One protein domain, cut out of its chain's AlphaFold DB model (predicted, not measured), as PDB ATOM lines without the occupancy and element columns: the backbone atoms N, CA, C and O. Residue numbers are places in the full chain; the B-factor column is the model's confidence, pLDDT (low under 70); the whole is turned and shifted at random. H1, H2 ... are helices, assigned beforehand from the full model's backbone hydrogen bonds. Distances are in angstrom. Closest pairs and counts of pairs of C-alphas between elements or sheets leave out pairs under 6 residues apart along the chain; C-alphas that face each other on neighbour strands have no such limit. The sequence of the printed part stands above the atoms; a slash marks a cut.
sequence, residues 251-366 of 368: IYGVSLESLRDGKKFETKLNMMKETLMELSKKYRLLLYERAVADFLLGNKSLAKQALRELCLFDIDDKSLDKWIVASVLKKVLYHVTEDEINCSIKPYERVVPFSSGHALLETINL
ATOM      1  N   ILE A 251     -16.073 -29.913  26.739       93.38
ATOM      2  CA  ILE A 251     -14.629 -29.737  26.522       93.38
ATOM      3  C   ILE A 251     -14.209 -30.331  25.177       93.38
ATOM      4  O   ILE A 251     -13.458 -29.686  24.444       93.38
ATOM      5  N   TYR A 252     -14.712 -31.523  24.839       94.19
ATOM      6  CA  TYR A 252     -14.211 -32.313  23.708       94.19
ATOM      7  C   TYR A 252     -15.166 -32.391  22.506       94.19
ATOM      8  O   TYR A 252     -14.764 -32.902  21.462       94.19
ATOM      9  N   GLY A 253     -16.387 -31.851  22.602       91.88
ATOM     10  CA  GLY A 253     -17.333 -31.762  21.484       91.88
ATOM     11  C   GLY A 253     -18.066 -33.065  21.150       91.88
ATOM     12  O   GLY A 253     -18.520 -33.232  20.020       91.88
ATOM     13  N   VAL A 254     -18.163 -34.007  22.093       92.56
ATOM     14  CA  VAL A 254     -18.886 -35.276  21.902       92.56
ATOM     15  C   VAL A 254     -20.390 -35.097  22.103       92.56
ATOM     16  O   VAL A 254     -20.816 -34.626  23.149       92.56
ATOM     17  N   SER A 255     -21.214 -35.586  21.172       89.50
ATOM     18  CA  SER A 255     -22.664 -35.699  21.397       89.50
ATOM     19  C   SER A 255     -22.987 -36.882  22.317       89.50
ATOM     20  O   SER A 255     -22.967 -38.044  21.894       89.50
ATOM     21  N   LEU A 256     -23.311 -36.589  23.579       88.25
ATOM     22  CA  LEU A 256     -23.665 -37.609  24.573       88.25
ATOM     23  C   LEU A 256     -25.066 -38.193  24.368       88.25
ATOM     24  O   LEU A 256     -25.310 -39.326  24.771       88.25
ATOM     25  N   GLU A 257     -25.967 -37.473  23.701       86.44
ATOM     26  CA  GLU A 257     -27.308 -37.958  23.345       86.44
ATOM     27  C   GLU A 257     -27.242 -39.287  22.572       86.44
ATOM     28  O   GLU A 257     -27.920 -40.260  22.911       86.44
ATOM     29  N   SER A 258     -26.316 -39.380  21.612       82.44
ATOM     30  CA  SER A 258     -26.100 -40.582  20.797       82.44
ATOM     31  C   SER A 258     -25.695 -41.826  21.608       82.44
ATOM     32  O   SER A 258     -25.958 -42.963  21.186       82.44
ATOM     33  N   LEU A 259     -25.084 -41.626  22.784       82.81
ATOM     34  CA  LEU A 259     -24.687 -42.686  23.714       82.81
ATOM     35  C   LEU A 259     -25.863 -43.176  24.575       82.81
ATOM     36  O   LEU A 259     -25.783 -44.264  25.142       82.81
ATOM     37  N   ARG A 260     -26.940 -42.389  24.689       81.06
ATOM     38  CA  ARG A 260     -28.036 -42.595  25.651       81.06
ATOM     39  C   ARG A 260     -29.296 -43.206  25.029       81.06
ATOM     40  O   ARG A 260     -29.977 -43.974  25.710       81.06
ATOM     41  N   ASP A 261     -29.591 -42.914  23.765       78.50
ATOM     42  CA  ASP A 261     -30.891 -43.220  23.148       78.50
ATOM     43  C   ASP A 261     -31.160 -44.724  22.919       78.50
ATOM     44  O   ASP A 261     -30.353 -45.414  22.292       78.50
ATOM     45  N   GLY A 262     -32.295 -45.223  23.439       68.69
ATOM     46  CA  GLY A 262     -32.965 -46.497  23.098       68.69
ATOM     47  C   GLY A 262     -32.175 -47.810  23.233       68.69
ATOM     48  O   GLY A 262     -32.685 -48.880  22.897       68.69
ATOM     49  N   LYS A 263     -30.921 -47.755  23.686       79.69
ATOM     50  CA  LYS A 263     -29.957 -48.863  23.633       79.69
ATOM     51  C   LYS A 263     -29.875 -49.647  24.938       79.69
ATOM     52  O   LYS A 263     -30.089 -49.118  26.026       79.69
ATOM     53  N   LYS A 264     -29.477 -50.917  24.830       88.25
ATOM     54  CA  LYS A 264     -29.118 -51.750  25.988       88.25
ATOM     55  C   LYS A 264     -27.862 -51.211  26.672       88.25
ATOM     56  O   LYS A 264     -26.988 -50.657  26.007       88.25
ATOM     57  N   PHE A 265     -27.760 -51.433  27.979       86.75
ATOM     58  CA  PHE A 265     -26.652 -50.983  28.822       86.75
ATOM     59  C   PHE A 265     -25.267 -51.283  28.222       86.75
ATOM     60  O   PHE A 265     -24.454 -50.377  28.047       86.75
ATOM     61  N   GLU A 266     -25.018 -52.531  27.822       88.19
ATOM     62  CA  GLU A 266     -23.731 -52.968  27.274       88.19
ATOM     63  C   GLU A 266     -23.399 -52.270  25.953       88.19
ATOM     64  O   GLU A 266     -22.233 -52.001  25.666       88.19
ATOM     65  N   THR A 267     -24.413 -51.950  25.145       91.62
ATOM     66  CA  THR A 267     -24.234 -51.183  23.909       91.62
ATOM     67  C   THR A 267     -23.809 -49.755  24.229       91.62
ATOM     68  O   THR A 267     -22.838 -49.273  23.649       91.62
ATOM     69  N   LYS A 268     -24.471 -49.098  25.191       92.56
ATOM     70  CA  LYS A 268     -24.115 -47.735  25.612       92.56
ATOM     71  C   LYS A 268     -22.689 -47.666  26.164       92.56
ATOM     72  O   LYS A 268     -21.914 -46.798  25.771       92.56
ATOM     73  N   LEU A 269     -22.320 -48.612  27.030       91.88
ATOM     74  CA  LEU A 269     -20.987 -48.667  27.628       91.88
ATOM     75  C   LEU A 269     -19.891 -48.964  26.587       91.88
ATOM     76  O   LEU A 269     -18.821 -48.360  26.643       91.88
ATOM     77  N   ASN A 270     -20.157 -49.823  25.596       93.56
ATOM     78  CA  ASN A 270     -19.224 -50.043  24.484       93.56
ATOM     79  C   ASN A 270     -19.024 -48.790  23.625       93.56
ATOM     80  O   ASN A 270     -17.883 -48.470  23.298       93.56
ATOM     81  N   MET A 271     -20.097 -48.058  23.313       94.31
ATOM     82  CA  MET A 271     -19.996 -46.795  22.573       94.31
ATOM     83  C   MET A 271     -19.223 -45.729  23.363       94.31
ATOM     84  O   MET A 271     -18.407 -45.004  22.794       94.31
ATOM     85  N   MET A 272     -19.430 -45.657  24.683       95.25
ATOM     86  CA  MET A 272     -18.645 -44.791  25.568       95.25
ATOM     87  C   MET A 272     -17.155 -45.163  25.529       95.25
ATOM     88  O   MET A 272     -16.306 -44.298  25.326       95.25
ATOM     89  N   LYS A 273     -16.828 -46.457  25.648       95.88
ATOM     90  CA  LYS A 273     -15.453 -46.971  25.530       95.88
ATOM     91  C   LYS A 273     -14.821 -46.602  24.183       95.88
ATOM     92  O   LYS A 273     -13.688 -46.136  24.157       95.88
ATOM     93  N   GLU A 274     -15.533 -46.779  23.071       96.25
ATOM     94  CA  GLU A 274     -15.046 -46.418  21.728       96.25
ATOM     95  C   GLU A 274     -14.791 -44.915  21.596       96.25
ATOM     96  O   GLU A 274     -13.742 -44.507  21.102       96.25
ATOM     97  N   THR A 275     -15.695 -44.093  22.125       96.56
ATOM     98  CA  THR A 275     -15.534 -42.635  22.159       96.56
ATOM     99  C   THR A 275     -14.279 -42.230  22.935       96.56
ATOM    100  O   THR A 275     -13.465 -41.446  22.446       96.56
ATOM    101  N   LEU A 276     -14.077 -42.798  24.127       97.75
ATOM    102  CA  LEU A 276     -12.895 -42.545  24.956       97.75
ATOM    103  C   LEU A 276     -11.611 -43.055  24.294       97.75
ATOM    104  O   LEU A 276     -10.574 -42.399  24.371       97.75
ATOM    105  N   MET A 277     -11.667 -44.197  23.609       97.50
ATOM    106  CA  MET A 277     -10.542 -44.735  22.844       97.50
ATOM    107  C   MET A 277     -10.114 -43.790  21.719       97.50
ATOM    108  O   MET A 277      -8.922 -43.551  21.565       97.50
ATOM    109  N   GLU A 278     -11.053 -43.219  20.967       97.06
ATOM    110  CA  GLU A 278     -10.719 -42.263  19.907       97.06
ATOM    111  C   GLU A 278     -10.196 -40.937  20.466       97.06
ATOM    112  O   GLU A 278      -9.170 -40.434  20.003       97.06
ATOM    113  N   LEU A 279     -10.840 -40.388  21.499       97.00
ATOM    114  CA  LEU A 279     -10.404 -39.125  22.094       97.00
ATOM    115  C   LEU A 279      -9.049 -39.231  22.801       97.00
ATOM    116  O   LEU A 279      -8.243 -38.304  22.710       97.00
ATOM    117  N   SER A 280      -8.777 -40.344  23.488       97.31
ATOM    118  CA  SER A 280      -7.535 -40.531  24.251       97.31
ATOM    119  C   SER A 280      -6.278 -40.567  23.382       97.31
ATOM    120  O   SER A 280      -5.213 -40.202  23.870       97.31
ATOM    121  N   LYS A 281      -6.401 -40.863  22.078       95.50
ATOM    122  CA  LYS A 281      -5.300 -40.720  21.101       95.50
ATOM    123  C   LYS A 281      -4.771 -39.287  21.012       95.50
ATOM    124  O   LYS A 281      -3.620 -39.082  20.643       95.50
ATOM    125  N   LYS A 282      -5.622 -38.297  21.300       94.12
ATOM    126  CA  LYS A 282      -5.272 -36.871  21.293       94.12
ATOM    127  C   LYS A 282      -5.160 -36.294  22.703       94.12
ATOM    128  O   LYS A 282      -4.319 -35.435  22.943       94.12
ATOM    129  N   TYR A 283      -6.010 -36.739  23.625       94.75
ATOM    130  CA  TYR A 283      -6.119 -36.187  24.973       94.75
ATOM    131  C   TYR A 283      -5.817 -37.267  26.010       94.75
ATOM    132  O   TYR A 283      -6.713 -37.967  26.484       94.75
ATOM    133  N   ARG A 284      -4.536 -37.384  26.376       94.69
ATOM    134  CA  ARG A 284      -4.005 -38.446  27.248       94.69
ATOM    135  C   ARG A 284      -4.743 -38.585  28.581       94.69
ATOM    136  O   ARG A 284      -4.895 -39.698  29.064       94.69
ATOM    137  N   LEU A 285      -5.278 -37.495  29.137       93.88
ATOM    138  CA  LEU A 285      -6.103 -37.515  30.353       93.88
ATOM    139  C   LEU A 285      -7.238 -38.549  30.304       93.88
ATOM    140  O   LEU A 285      -7.500 -39.230  31.292       93.88
ATOM    141  N   LEU A 286      -7.859 -38.709  29.132       96.69
ATOM    142  CA  LEU A 286      -8.988 -39.614  28.921       96.69
ATOM    143  C   LEU A 286      -8.584 -41.093  28.872       96.69
ATOM    144  O   LEU A 286      -9.461 -41.957  28.848       96.69
ATOM    145  N   LEU A 287      -7.282 -41.410  28.892       97.75
ATOM    146  CA  LEU A 287      -6.804 -42.778  29.111       97.75
ATOM    147  C   LEU A 287      -7.280 -43.320  30.461       97.75
ATOM    148  O   LEU A 287      -7.544 -44.517  30.570       97.75
ATOM    149  N   TYR A 288      -7.446 -42.446  31.461       97.25
ATOM    150  CA  TYR A 288      -7.978 -42.837  32.759       97.25
ATOM    151  C   TYR A 288      -9.415 -43.348  32.630       97.25
ATOM    152  O   TYR A 288      -9.685 -44.513  32.914       97.25
ATOM    153  N   GLU A 289     -10.335 -42.529  32.115       97.12
ATOM    154  CA  GLU A 289     -11.730 -42.938  31.929       97.12
ATOM    155  C   GLU A 289     -11.873 -44.102  30.945       97.12
ATOM    156  O   GLU A 289     -12.711 -44.979  31.162       97.12
ATOM    157  N   ARG A 290     -11.037 -44.165  29.898       98.00
ATOM    158  CA  ARG A 290     -10.975 -45.319  28.992       98.00
ATOM    159  C   ARG A 290     -10.671 -46.601  29.761       98.00
ATOM    160  O   ARG A 290     -11.382 -47.588  29.584       98.00
ATOM    161  N   ALA A 291      -9.656 -46.586  30.625       98.31
ATOM    162  CA  ALA A 291      -9.297 -47.753  31.416       98.31
ATOM    163  C   ALA A 291     -10.447 -48.214  32.318       98.31
ATOM    164  O   ALA A 291     -10.709 -49.412  32.433       98.31
ATOM    165  N   VAL A 292     -11.169 -47.265  32.921       97.62
ATOM    166  CA  VAL A 292     -12.348 -47.577  33.736       97.62
ATOM    167  C   VAL A 292     -13.462 -48.183  32.880       97.62
ATOM    168  O   VAL A 292     -14.042 -49.193  33.273       97.62
ATOM    169  N   ALA A 293     -13.737 -47.639  31.690       97.38
ATOM    170  CA  ALA A 293     -14.737 -48.192  30.775       97.38
ATOM    171  C   ALA A 293     -14.386 -49.623  30.320       97.38
ATOM    172  O   ALA A 293     -15.246 -50.507  30.353       97.38
ATOM    173  N   ASP A 294     -13.121 -49.877  29.970       97.50
ATOM    174  CA  ASP A 294     -12.626 -51.217  29.636       97.50
ATOM    175  C   ASP A 294     -12.794 -52.188  30.813       97.50
ATOM    176  O   ASP A 294     -13.240 -53.324  30.631       97.50
ATOM    177  N   PHE A 295     -12.501 -51.742  32.037       97.19
ATOM    178  CA  PHE A 295     -12.678 -52.565  33.229       97.19
ATOM    179  C   PHE A 295     -14.145 -52.881  33.520       97.19
ATOM    180  O   PHE A 295     -14.463 -54.031  33.822       97.19
ATOM    181  N   LEU A 296     -15.048 -51.906  33.386       96.19
ATOM    182  CA  LEU A 296     -16.488 -52.109  33.573       96.19
ATOM    183  C   LEU A 296     -17.060 -53.159  32.603       96.19
ATOM    184  O   LEU A 296     -17.976 -53.892  32.971       96.19
ATOM    185  N   LEU A 297     -16.479 -53.274  31.404       94.00
ATOM    186  CA  LEU A 297     -16.799 -54.297  30.398       94.00
ATOM    187  C   LEU A 297     -16.103 -55.651  30.638       94.00
ATOM    188  O   LEU A 297     -16.316 -56.589  29.873       94.00
ATOM    189  N   GLY A 298     -15.275 -55.775  31.678       93.19
ATOM    190  CA  GLY A 298     -14.521 -56.991  31.995       93.19
ATOM    191  C   GLY A 298     -13.195 -57.144  31.238       93.19
ATOM    192  O   GLY A 298     -12.507 -58.152  31.405       93.19
ATOM    193  N   ASN A 299     -12.773 -56.148  30.453       95.38
ATOM    194  CA  ASN A 299     -11.552 -56.193  29.645       95.38
ATOM    195  C   ASN A 299     -10.317 -55.746  30.444       95.38
ATOM    196  O   ASN A 299      -9.655 -54.763  30.110       95.38
ATOM    197  N   LYS A 300      -9.966 -56.493  31.498       95.69
ATOM    198  CA  LYS A 300      -8.875 -56.138  32.430       95.69
ATOM    199  C   LYS A 300      -7.526 -55.878  31.738       95.69
ATOM    200  O   LYS A 300      -6.789 -54.990  32.152       95.69
ATOM    201  N   SER A 301      -7.204 -56.617  30.672       97.44
ATOM    202  CA  SER A 301      -5.962 -56.413  29.906       97.44
ATOM    203  C   SER A 301      -5.908 -55.035  29.231       97.44
ATOM    204  O   SER A 301      -4.919 -54.317  29.369       97.44
ATOM    205  N   LEU A 302      -6.999 -54.629  28.570       97.94
ATOM    206  CA  LEU A 302      -7.093 -53.329  27.896       97.94
ATOM    207  C   LEU A 302      -7.112 -52.175  28.903       97.94
ATOM    208  O   LEU A 302      -6.421 -51.179  28.702       97.94
ATOM    209  N   ALA A 303      -7.803 -52.357  30.031       98.19
ATOM    210  CA  ALA A 303      -7.790 -51.391  31.125       98.19
ATOM    211  C   ALA A 303      -6.362 -51.132  31.643       98.19
ATOM    212  O   ALA A 303      -5.943 -49.981  31.778       98.19
ATOM    213  N   LYS A 304      -5.578 -52.198  31.860       98.38
ATOM    214  CA  LYS A 304      -4.165 -52.087  32.255       98.38
ATOM    215  C   LYS A 304      -3.317 -51.398  31.192       98.38
ATOM    216  O   LYS A 304      -2.458 -50.597  31.540       98.38
ATOM    217  N   GLN A 305      -3.548 -51.692  29.913       98.38
ATOM    218  CA  GLN A 305      -2.825 -51.049  28.818       98.38
ATOM    219  C   GLN A 305      -3.068 -49.534  28.795       98.38
ATOM    220  O   GLN A 305      -2.105 -48.779  28.714       98.38
ATOM    221  N   ALA A 306      -4.323 -49.094  28.921       98.25
ATOM    222  CA  ALA A 306      -4.666 -47.673  28.931       98.25
ATOM    223  C   ALA A 306      -4.065 -46.933  30.142       98.25
ATOM    224  O   ALA A 306      -3.495 -45.858  29.978       98.25
ATOM    225  N   LEU A 307      -4.110 -47.515  31.348       97.50
ATOM    226  CA  LEU A 307      -3.447 -46.908  32.513       97.50
ATOM    227  C   LEU A 307      -1.925 -46.893  32.392       97.50
ATOM    228  O   LEU A 307      -1.299 -45.907  32.770       97.50
ATOM    229  N   ARG A 308      -1.319 -47.958  31.859       98.06
ATOM    230  CA  ARG A 308       0.125 -47.986  31.606       98.06
ATOM    231  C   ARG A 308       0.530 -46.885  30.630       98.06
ATOM    232  O   ARG A 308       1.539 -46.239  30.854       98.06
ATOM    233  N   GLU A 309      -0.275 -46.640  29.600       97.69
ATOM    234  CA  GLU A 309      -0.058 -45.542  28.654       97.69
ATOM    235  C   GLU A 309      -0.170 -44.162  29.322       97.69
ATOM    236  O   GLU A 309       0.560 -43.247  28.946       97.69
ATOM    237  N   LEU A 310      -1.047 -44.003  30.322       96.94
ATOM    238  CA  LEU A 310      -1.180 -42.768  31.106       96.94
ATOM    239  C   LEU A 310       0.027 -42.520  32.029       96.94
ATOM    240  O   LEU A 310       0.343 -41.367  32.331       96.94
ATOM    241  N   CYS A 311       0.695 -43.579  32.486       96.44
ATOM    242  CA  CYS A 311       1.894 -43.483  33.315       96.44
ATOM    243  C   CYS A 311       3.095 -43.043  32.478       96.44
ATOM    244  O   CYS A 311       3.365 -43.588  31.413       96.44
ATOM    245  N   LEU A 312       3.858 -42.080  32.988       95.12
ATOM    246  CA  LEU A 312       5.106 -41.602  32.384       95.12
ATOM    247  C   LEU A 312       6.323 -42.406  32.876       95.12
ATOM    248  O   LEU A 312       7.452 -41.923  32.857       95.12
ATOM    249  N   PHE A 313       6.076 -43.616  33.375       95.44
ATOM    250  CA  PHE A 313       7.053 -44.528  33.954       95.44
ATOM    251  C   PHE A 313       6.556 -45.971  33.828       95.44
ATOM    252  O   PHE A 313       5.360 -46.222  33.649       95.44
ATOM    253  N   ASP A 314       7.477 -46.924  33.954       95.81
ATOM    254  CA  ASP A 314       7.133 -48.340  33.962       95.81
ATOM    255  C   ASP A 314       6.417 -48.714  35.263       95.81
ATOM    256  O   ASP A 314       6.938 -48.535  36.362       95.81
ATOM    257  N   ILE A 315       5.218 -49.276  35.124       95.31
ATOM    258  CA  ILE A 315       4.372 -49.691  36.243       95.31
ATOM    259  C   ILE A 315       4.001 -51.173  36.132       95.31
ATOM    260  O   ILE A 315       3.647 -51.692  35.061       95.31
ATOM    261  N   ASP A 316       4.088 -51.863  37.266       95.62
ATOM    262  CA  ASP A 316       3.803 -53.286  37.369       95.62
ATOM    263  C   ASP A 316       2.292 -53.586  37.353       95.62
ATOM    264  O   ASP A 316       1.443 -52.766  37.713       95.62
ATOM    265  N   ASP A 317       1.950 -54.806  36.944       96.44
ATOM    266  CA  ASP A 317       0.559 -55.245  36.808       96.44
ATOM    267  C   ASP A 317      -0.220 -55.242  38.130       96.44
ATOM    268  O   ASP A 317      -1.431 -55.021  38.117       96.44
ATOM    269  N   LYS A 318       0.445 -55.456  39.271       95.19
ATOM    270  CA  LYS A 318      -0.214 -55.469  40.580       95.19
ATOM    271  C   LYS A 318      -0.623 -54.054  40.992       95.19
ATOM    272  O   LYS A 318      -1.718 -53.859  41.520       95.19
ATOM    273  N   SER A 319       0.228 -53.066  40.735       94.00
ATOM    274  CA  SER A 319      -0.089 -51.652  40.952       94.00
ATOM    275  C   SER A 319      -1.220 -51.183  40.029       94.00
ATOM    276  O   SER A 319      -2.159 -50.530  40.490       94.00
ATOM    277  N   LEU A 320      -1.203 -51.596  38.757       96.88
ATOM    278  CA  LEU A 320      -2.296 -51.317  37.818       96.88
ATOM    279  C   LEU A 320      -3.626 -51.942  38.260       96.88
ATOM    280  O   LEU A 320      -4.665 -51.285  38.202       96.88
ATOM    281  N   ASP A 321      -3.605 -53.182  38.751       96.88
ATOM    282  CA  ASP A 321      -4.796 -53.862  39.266       96.88
ATOM    283  C   ASP A 321      -5.438 -53.093  40.425       96.88
ATOM    284  O   ASP A 321      -6.657 -52.887  40.441       96.88
ATOM    285  N   LYS A 322      -4.619 -52.608  41.368       95.50
ATOM    286  CA  LYS A 322      -5.092 -51.756  42.468       95.50
ATOM    287  C   LYS A 322      -5.758 -50.491  41.954       95.50
ATOM    288  O   LYS A 322      -6.793 -50.099  42.479       95.50
ATOM    289  N   TRP A 323      -5.190 -49.870  40.930       94.81
ATOM    290  CA  TRP A 323      -5.683 -48.605  40.401       94.81
ATOM    291  C   TRP A 323      -7.022 -48.722  39.701       94.81
ATOM    292  O   TRP A 323      -7.945 -47.947  39.958       94.81
ATOM    293  N   ILE A 324      -7.158 -49.756  38.879       95.44
ATOM    294  CA  ILE A 324      -8.404 -50.069  38.197       95.44
ATOM    295  C   ILE A 324      -9.510 -50.335  39.225       95.44
ATOM    296  O   ILE A 324     -10.602 -49.780  39.124       95.44
ATOM    297  N   VAL A 325      -9.229 -51.120  40.267       96.44
ATOM    298  CA  VAL A 325     -10.203 -51.400  41.333       96.44
ATOM    299  C   VAL A 325     -10.509 -50.148  42.163       96.44
ATOM    300  O   VAL A 325     -11.672 -49.866  42.458       96.44
ATOM    301  N   ALA A 326      -9.495 -49.351  42.494       95.31
ATOM    302  CA  ALA A 326      -9.656 -48.076  43.186       95.31
ATOM    303  C   ALA A 326     -10.611 -47.127  42.445       95.31
ATOM    304  O   ALA A 326     -11.418 -46.456  43.094       95.31
ATOM    305  N   SER A 327     -10.573 -47.123  41.110       95.00
ATOM    306  CA  SER A 327     -11.397 -46.255  40.261       95.00
ATOM    307  C   SER A 327     -12.908 -46.516  40.352       95.00
ATOM    308  O   SER A 327     -13.702 -45.605  40.103       95.00
ATOM    309  N   VAL A 328     -13.317 -47.733  40.740       95.62
ATOM    310  CA  VAL A 328     -14.731 -48.109  40.939       95.62
ATOM    311  C   VAL A 328     -15.131 -48.140  42.412       95.62
ATOM    312  O   VAL A 328     -16.297 -47.920  42.727       95.62
ATOM    313  N   LEU A 329     -14.170 -48.360  43.320       94.94
ATOM    314  CA  LEU A 329     -14.397 -48.396  44.770       94.94
ATOM    315  C   LEU A 329     -14.195 -47.044  45.465       94.94
ATOM    316  O   LEU A 329     -14.488 -46.936  46.655       94.94
ATOM    317  N   LYS A 330     -13.704 -46.016  44.753       92.38
ATOM    318  CA  LYS A 330     -13.374 -44.695  45.317       92.38
ATOM    319  C   LYS A 330     -12.391 -44.832  46.485       92.38
ATOM    320  O   LYS A 330     -12.657 -44.384  47.605       92.38
ATOM    321  N   LYS A 331     -11.259 -45.490  46.226       91.94
ATOM    322  CA  LYS A 331     -10.199 -45.741  47.213       91.94
ATOM    323  C   LYS A 331      -8.862 -45.169  46.759       91.94
ATOM    324  O   LYS A 331      -8.614 -45.016  45.568       91.94
ATOM    325  N   VAL A 332      -8.004 -44.874  47.728       89.25
ATOM    326  CA  VAL A 332      -6.571 -44.670  47.474       89.25
ATOM    327  C   VAL A 332      -5.915 -46.029  47.215       89.25
ATOM    328  O   VAL A 332      -6.349 -47.035  47.791       89.25
ATOM    329  N   LEU A 333      -4.872 -46.076  46.388       89.62
ATOM    330  CA  LEU A 333      -4.220 -47.321  45.954       89.62
ATOM    331  C   LEU A 333      -3.782 -48.210  47.120       89.62
ATOM    332  O   LEU A 333      -3.976 -49.428  47.105       89.62
ATOM    333  N   TYR A 334      -3.221 -47.595  48.161       86.00
ATOM    334  CA  TYR A 334      -2.713 -48.301  49.334       86.00
ATOM    335  C   TYR A 334      -3.814 -49.014  50.146       86.00
ATOM    336  O   TYR A 334      -3.522 -49.960  50.874       86.00
ATOM    337  N   HIS A 335      -5.083 -48.608  50.004       90.12
ATOM    338  CA  HIS A 335      -6.225 -49.183  50.733       90.12
ATOM    339  C   HIS A 335      -7.004 -50.245  49.943       90.12
ATOM    340  O   HIS A 335      -8.022 -50.743  50.437       90.12
ATOM    341  N   VAL A 336      -6.564 -50.572  48.724       92.75
ATOM    342  CA  VAL A 336      -7.145 -51.657  47.930       92.75
ATOM    343  C   VAL A 336      -6.533 -52.990  48.356       92.75
ATOM    344  O   VAL A 336      -5.309 -53.155  48.335       92.75
ATOM    345  N   THR A 337      -7.385 -53.936  48.745       95.38
ATOM    346  CA  THR A 337      -6.964 -55.265  49.217       95.38
ATOM    347  C   THR A 337      -6.883 -56.289  48.081       95.38
ATOM    348  O   THR A 337      -7.482 -56.116  47.021       95.38
ATOM    349  N   GLU A 338      -6.160 -57.392  48.300       95.50
ATOM    350  CA  GLU A 338      -6.102 -58.513  47.343       95.50
ATOM    351  C   GLU A 338      -7.482 -59.147  47.115       95.50
ATOM    352  O   GLU A 338      -7.821 -59.500  45.987       95.50
ATOM    353  N   ASP A 339      -8.314 -59.240  48.155       95.62
ATOM    354  CA  ASP A 339      -9.684 -59.756  48.036       95.62
ATOM    355  C   ASP A 339     -10.538 -58.868  47.122       95.62
ATOM    356  O   ASP A 339     -11.332 -59.358  46.319       95.62
ATOM    357  N   GLU A 340     -10.339 -57.548  47.184       95.31
ATOM    358  CA  GLU A 340     -10.996 -56.610  46.276       95.31
ATOM    359  C   GLU A 340     -10.485 -56.759  44.838       95.31
ATOM    360  O   GLU A 340     -11.257 -56.595  43.891       95.31
ATOM    361  N   ILE A 341      -9.214 -57.103  44.635       94.44
ATOM    362  CA  ILE A 341      -8.661 -57.352  43.297       94.44
ATOM    363  C   ILE A 341      -9.208 -58.652  42.699       94.44
ATOM    364  O   ILE A 341      -9.570 -58.679  41.522       94.44
ATOM    365  N   ASN A 342      -9.309 -59.705  43.511       92.56
ATOM    366  CA  ASN A 342      -9.694 -61.055  43.086       92.56
ATOM    367  C   ASN A 342     -11.206 -61.330  43.158       92.56
ATOM    368  O   ASN A 342     -11.651 -62.448  42.900       92.56
ATOM    369  N   CYS A 343     -12.007 -60.325  43.512       89.31
ATOM    370  CA  CYS A 343     -13.456 -60.445  43.630       89.31
ATOM    371  C   CYS A 343     -14.105 -60.907  42.311       89.31
ATOM    372  O   CYS A 343     -13.881 -60.312  41.257       89.31
ATOM    373  N   SER A 344     -14.956 -61.935  42.387       84.44
ATOM    374  CA  SER A 344     -15.666 -62.524  41.240       84.44
ATOM    375  C   SER A 344     -16.925 -61.759  40.815       84.44
ATOM    376  O   SER A 344     -17.501 -62.065  39.769       84.44
ATOM    377  N   ILE A 345     -17.360 -60.774  41.608       89.12
ATOM    378  CA  ILE A 345     -18.493 -59.905  41.273       89.12
ATOM    379  C   ILE A 345     -18.127 -59.068  40.049       89.12
ATOM    380  O   ILE A 345     -17.009 -58.549  39.943       89.12
ATOM    381  N   LYS A 346     -19.084 -58.907  39.130       87.38
ATOM    382  CA  LYS A 346     -18.862 -58.135  37.910       87.38
ATOM    383  C   LYS A 346     -18.464 -56.693  38.251       87.38
ATOM    384  O   LYS A 346     -19.087 -56.084  39.121       87.38
ATOM    385  N   PRO A 347     -17.476 -56.103  37.554       89.12
ATOM    386  CA  PRO A 347     -16.961 -54.774  37.881       89.12
ATOM    387  C   PRO A 347     -18.023 -53.675  38.030       89.12
ATOM    388  O   PRO A 347     -17.953 -52.898  38.980       89.12
ATOM    389  N   TYR A 348     -19.033 -53.629  37.154       88.25
ATOM    390  CA  TYR A 348     -20.086 -52.606  37.215       88.25
ATOM    391  C   TYR A 348     -21.012 -52.737  38.437       88.25
ATOM    392  O   TYR A 348     -21.586 -51.744  38.869       88.25
ATOM    393  N   GLU A 349     -21.125 -53.924  39.041       87.88
ATOM    394  CA  GLU A 349     -21.938 -54.166  40.248       87.88
ATOM    395  C   GLU A 349     -21.214 -53.720  41.527       87.88
ATOM    396  O   GLU A 349     -21.808 -53.646  42.599       87.88
ATOM    397  N   ARG A 350     -19.917 -53.411  41.419       91.56
ATOM    398  CA  ARG A 350     -19.056 -52.980  42.529       91.56
ATOM    399  C   ARG A 350     -18.904 -51.462  42.608       91.56
ATOM    400  O   ARG A 350     -18.220 -50.959  43.496       91.56
ATOM    401  N   VAL A 351     -19.483 -50.743  41.652       94.38
ATOM    402  CA  VAL A 351     -19.332 -49.298  41.502       94.38
ATOM    403  C   VAL A 351     -19.968 -48.568  42.680       94.38
ATOM    404  O   VAL A 351     -21.151 -48.736  42.965       94.38
ATOM    405  N   VAL A 352     -19.190 -47.711  43.343       93.06
ATOM    406  CA  VAL A 352     -19.692 -46.872  44.440       93.06
ATOM    407  C   VAL A 352     -20.004 -45.450  43.965       93.06
ATOM    408  O   VAL A 352     -19.310 -44.946  43.074       93.06
ATOM    409  N   PRO A 353     -20.966 -44.741  44.587       90.50
ATOM    410  CA  PRO A 353     -21.288 -43.362  44.229       90.50
ATOM    411  C   PRO A 353     -20.077 -42.424  44.257       90.50
ATOM    412  O   PRO A 353     -19.258 -42.464  45.193       90.50
ATOM    413  N   PHE A 354     -20.009 -41.547  43.251       87.31
ATOM    414  CA  PHE A 354     -18.921 -40.587  43.005       87.31
ATOM    415  C   PHE A 354     -17.542 -41.222  42.749       87.31
ATOM    416  O   PHE A 354     -16.518 -40.578  42.959       87.31
ATOM    417  N   SER A 355     -17.496 -42.495  42.350       93.06
ATOM    418  CA  SER A 355     -16.305 -43.096  41.736       93.06
ATOM    419  C   SER A 355     -16.226 -42.741  40.245       93.06
ATOM    420  O   SER A 355     -17.221 -42.314  39.654       93.06
ATOM    421  N   SER A 356     -15.073 -42.970  39.613       94.19
ATOM    422  CA  SER A 356     -14.945 -42.782  38.162       94.19
ATOM    423  C   SER A 356     -15.849 -43.749  37.398       94.19
ATOM    424  O   SER A 356     -16.443 -43.374  36.387       94.19
ATOM    425  N   GLY A 357     -16.006 -44.976  37.911       95.38
ATOM    426  CA  GLY A 357     -16.959 -45.939  37.363       95.38
ATOM    427  C   GLY A 357     -18.391 -45.414  37.430       95.38
ATOM    428  O   GLY A 357     -19.109 -45.455  36.438       95.38
ATOM    429  N   HIS A 358     -18.783 -44.834  38.565       94.44
ATOM    430  CA  HIS A 358     -20.110 -44.242  38.734       94.44
ATOM    431  C   HIS A 358     -20.341 -43.090  37.764       94.44
ATOM    432  O   HIS A 358     -21.391 -43.043  37.142       94.44
ATOM    433  N   ALA A 359     -19.351 -42.215  37.573       93.88
ATOM    434  CA  ALA A 359     -19.470 -41.116  36.622       93.88
ATOM    435  C   ALA A 359     -19.720 -41.601  35.184       93.88
ATOM    436  O   ALA A 359     -20.563 -41.043  34.478       93.88
ATOM    437  N   LEU A 360     -19.053 -42.676  34.757       94.69
ATOM    438  CA  LEU A 360     -19.309 -43.303  33.458       94.69
ATOM    439  C   LEU A 360     -20.725 -43.879  33.366       94.69
ATOM    440  O   LEU A 360     -21.427 -43.603  32.392       94.69
ATOM    441  N   LEU A 361     -21.147 -44.647  34.377       93.19
ATOM    442  CA  LEU A 361     -22.463 -45.293  34.398       93.19
ATOM    443  C   LEU A 361     -23.605 -44.274  34.447       93.19
ATOM    444  O   LEU A 361     -24.559 -44.391  33.682       93.19
ATOM    445  N   GLU A 362     -23.486 -43.242  35.278       92.06
ATOM    446  CA  GLU A 362     -24.441 -42.135  35.315       92.06
ATOM    447  C   GLU A 362     -24.522 -41.461  33.946       92.06
ATOM    448  O   GLU A 362     -25.610 -41.211  33.453       92.06
ATOM    449  N   THR A 363     -23.401 -41.243  33.255       91.69
ATOM    450  CA  THR A 363     -23.415 -40.545  31.956       91.69
ATOM    451  C   THR A 363     -24.230 -41.263  30.882       91.69
ATOM    452  O   THR A 363     -24.889 -40.607  30.069       91.69
ATOM    453  N   ILE A 364     -24.194 -42.598  30.876       90.12
ATOM    454  CA  ILE A 364     -24.946 -43.428  29.924       90.12
ATOM    455  C   ILE A 364     -26.392 -43.709  30.376       90.12
ATOM    456  O   ILE A 364     -27.223 -44.114  29.555       90.12
ATOM    457  N   ASN A 365     -26.694 -43.477  31.659       84.06
ATOM    458  CA  ASN A 365     -28.008 -43.691  32.272       84.06
ATOM    459  C   ASN A 365     -28.772 -42.393  32.592       84.06
ATOM    460  O   ASN A 365     -29.940 -42.472  32.956       84.06
ATOM    461  N   LEU A 366     -28.159 -41.212  32.444       61.78
ATOM    462  CA  LEU A 366     -28.847 -39.922  32.504       61.78
ATOM    463  C   LEU A 366     -30.030 -39.987  31.523       61.78
ATOM    464  O   LEU A 366     -29.810 -40.103  30.316       61.78
TER     465      LEU A 366
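What this domain is: This is residues 251 to 366 of the 368 residues of an uncharacterized protein of Cyanobium sp. NAT70 (UniProt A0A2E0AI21). Three helices, H2, H3 and H4, lie side by side as a layer with H3 between the other two, each running opposite to the one before. H5 and H8 cross one side of this layer, H5 over H3 and H4 and H8 over H2 and H3, and meet near their ends. Short H1 packs on residues 268 to 272 of H2 and also meets H8, H6 packs on residues 321 to 325 of H5, and H7 packs at the last residues of H3 and H5. The printed part has 116 residues, with eight named helices, H1 to H8 in chain order, and no named strand; its class is all helix. It is compact, with a radius of gyration of the C-alphas of 13.8 A, and rounded, spanning 38 by 30 by 21 A.

How they stand to each other: H1, residues 257 to 260, touches H2, residues 265 to 280, at residues 268 to 272 alone; their closest C-alphas, of Leu 259 and Lys 268, are 5.4 A apart. H2 and H3, residues 284 to 296, form a helical hairpin at a shallow tilt of 23 degrees, closest at the C-alphas of Ser 280 and Leu 286, 5.0 A. H3 and H4, residues 300 to 310, form another at 12 degrees, closest at those of Ala 291 and Ala 303, 3.9 A. H5, residues 317 to 329, is about perpendicular to H4 at 83 degrees and touches it, closest at the C-alphas of Lys 304 and Leu 320, 5.9 A. H6, residues 338 to 341, touches H5 closest at the C-alphas of Val 325 and Ile 341, 6.5 A. H7, residues 347 to 350, only just touches H3, with 3 pairs of C-alphas within 8 A, the closest those of Leu 296 and Pro 347, 5.1 A. H8, residues 356 to 365, touches H3 about perpendicular at 75 degrees, closest at the C-alphas of Val 292 and Gly 357, 6.1 A. H5 and H8 touch only at their ends, with the C-alphas of Val 328 and Gly 357 4.7 A apart. H2 and H4 are apart. Every O i to N i+4 pair is within hydrogen-bond range in H2, H4 and H8, 7 of 9 in H3 and 8 of 9 in H5; H1, H6 and H7 are too short for such a pair.

Where its parts are: H1 begins at C-alpha 257 (-27.308, -37.958, 23.345). H2 measures 22.3 A from first to last C-alpha, H3 19.6 A, H4 15.5 A, H5 18.3 A and H8 14.4 A. H8 ends at C-alpha 365 (-28.008, -43.691, 32.272).

The domain as a whole: The C-alphas farthest apart, of Gly 262 and Asp 314, are 41.6 A apart. The printed part has no cut and no long link. Mean pLDDT of the printed part is 92.9; residues 262 and 366 are under 70.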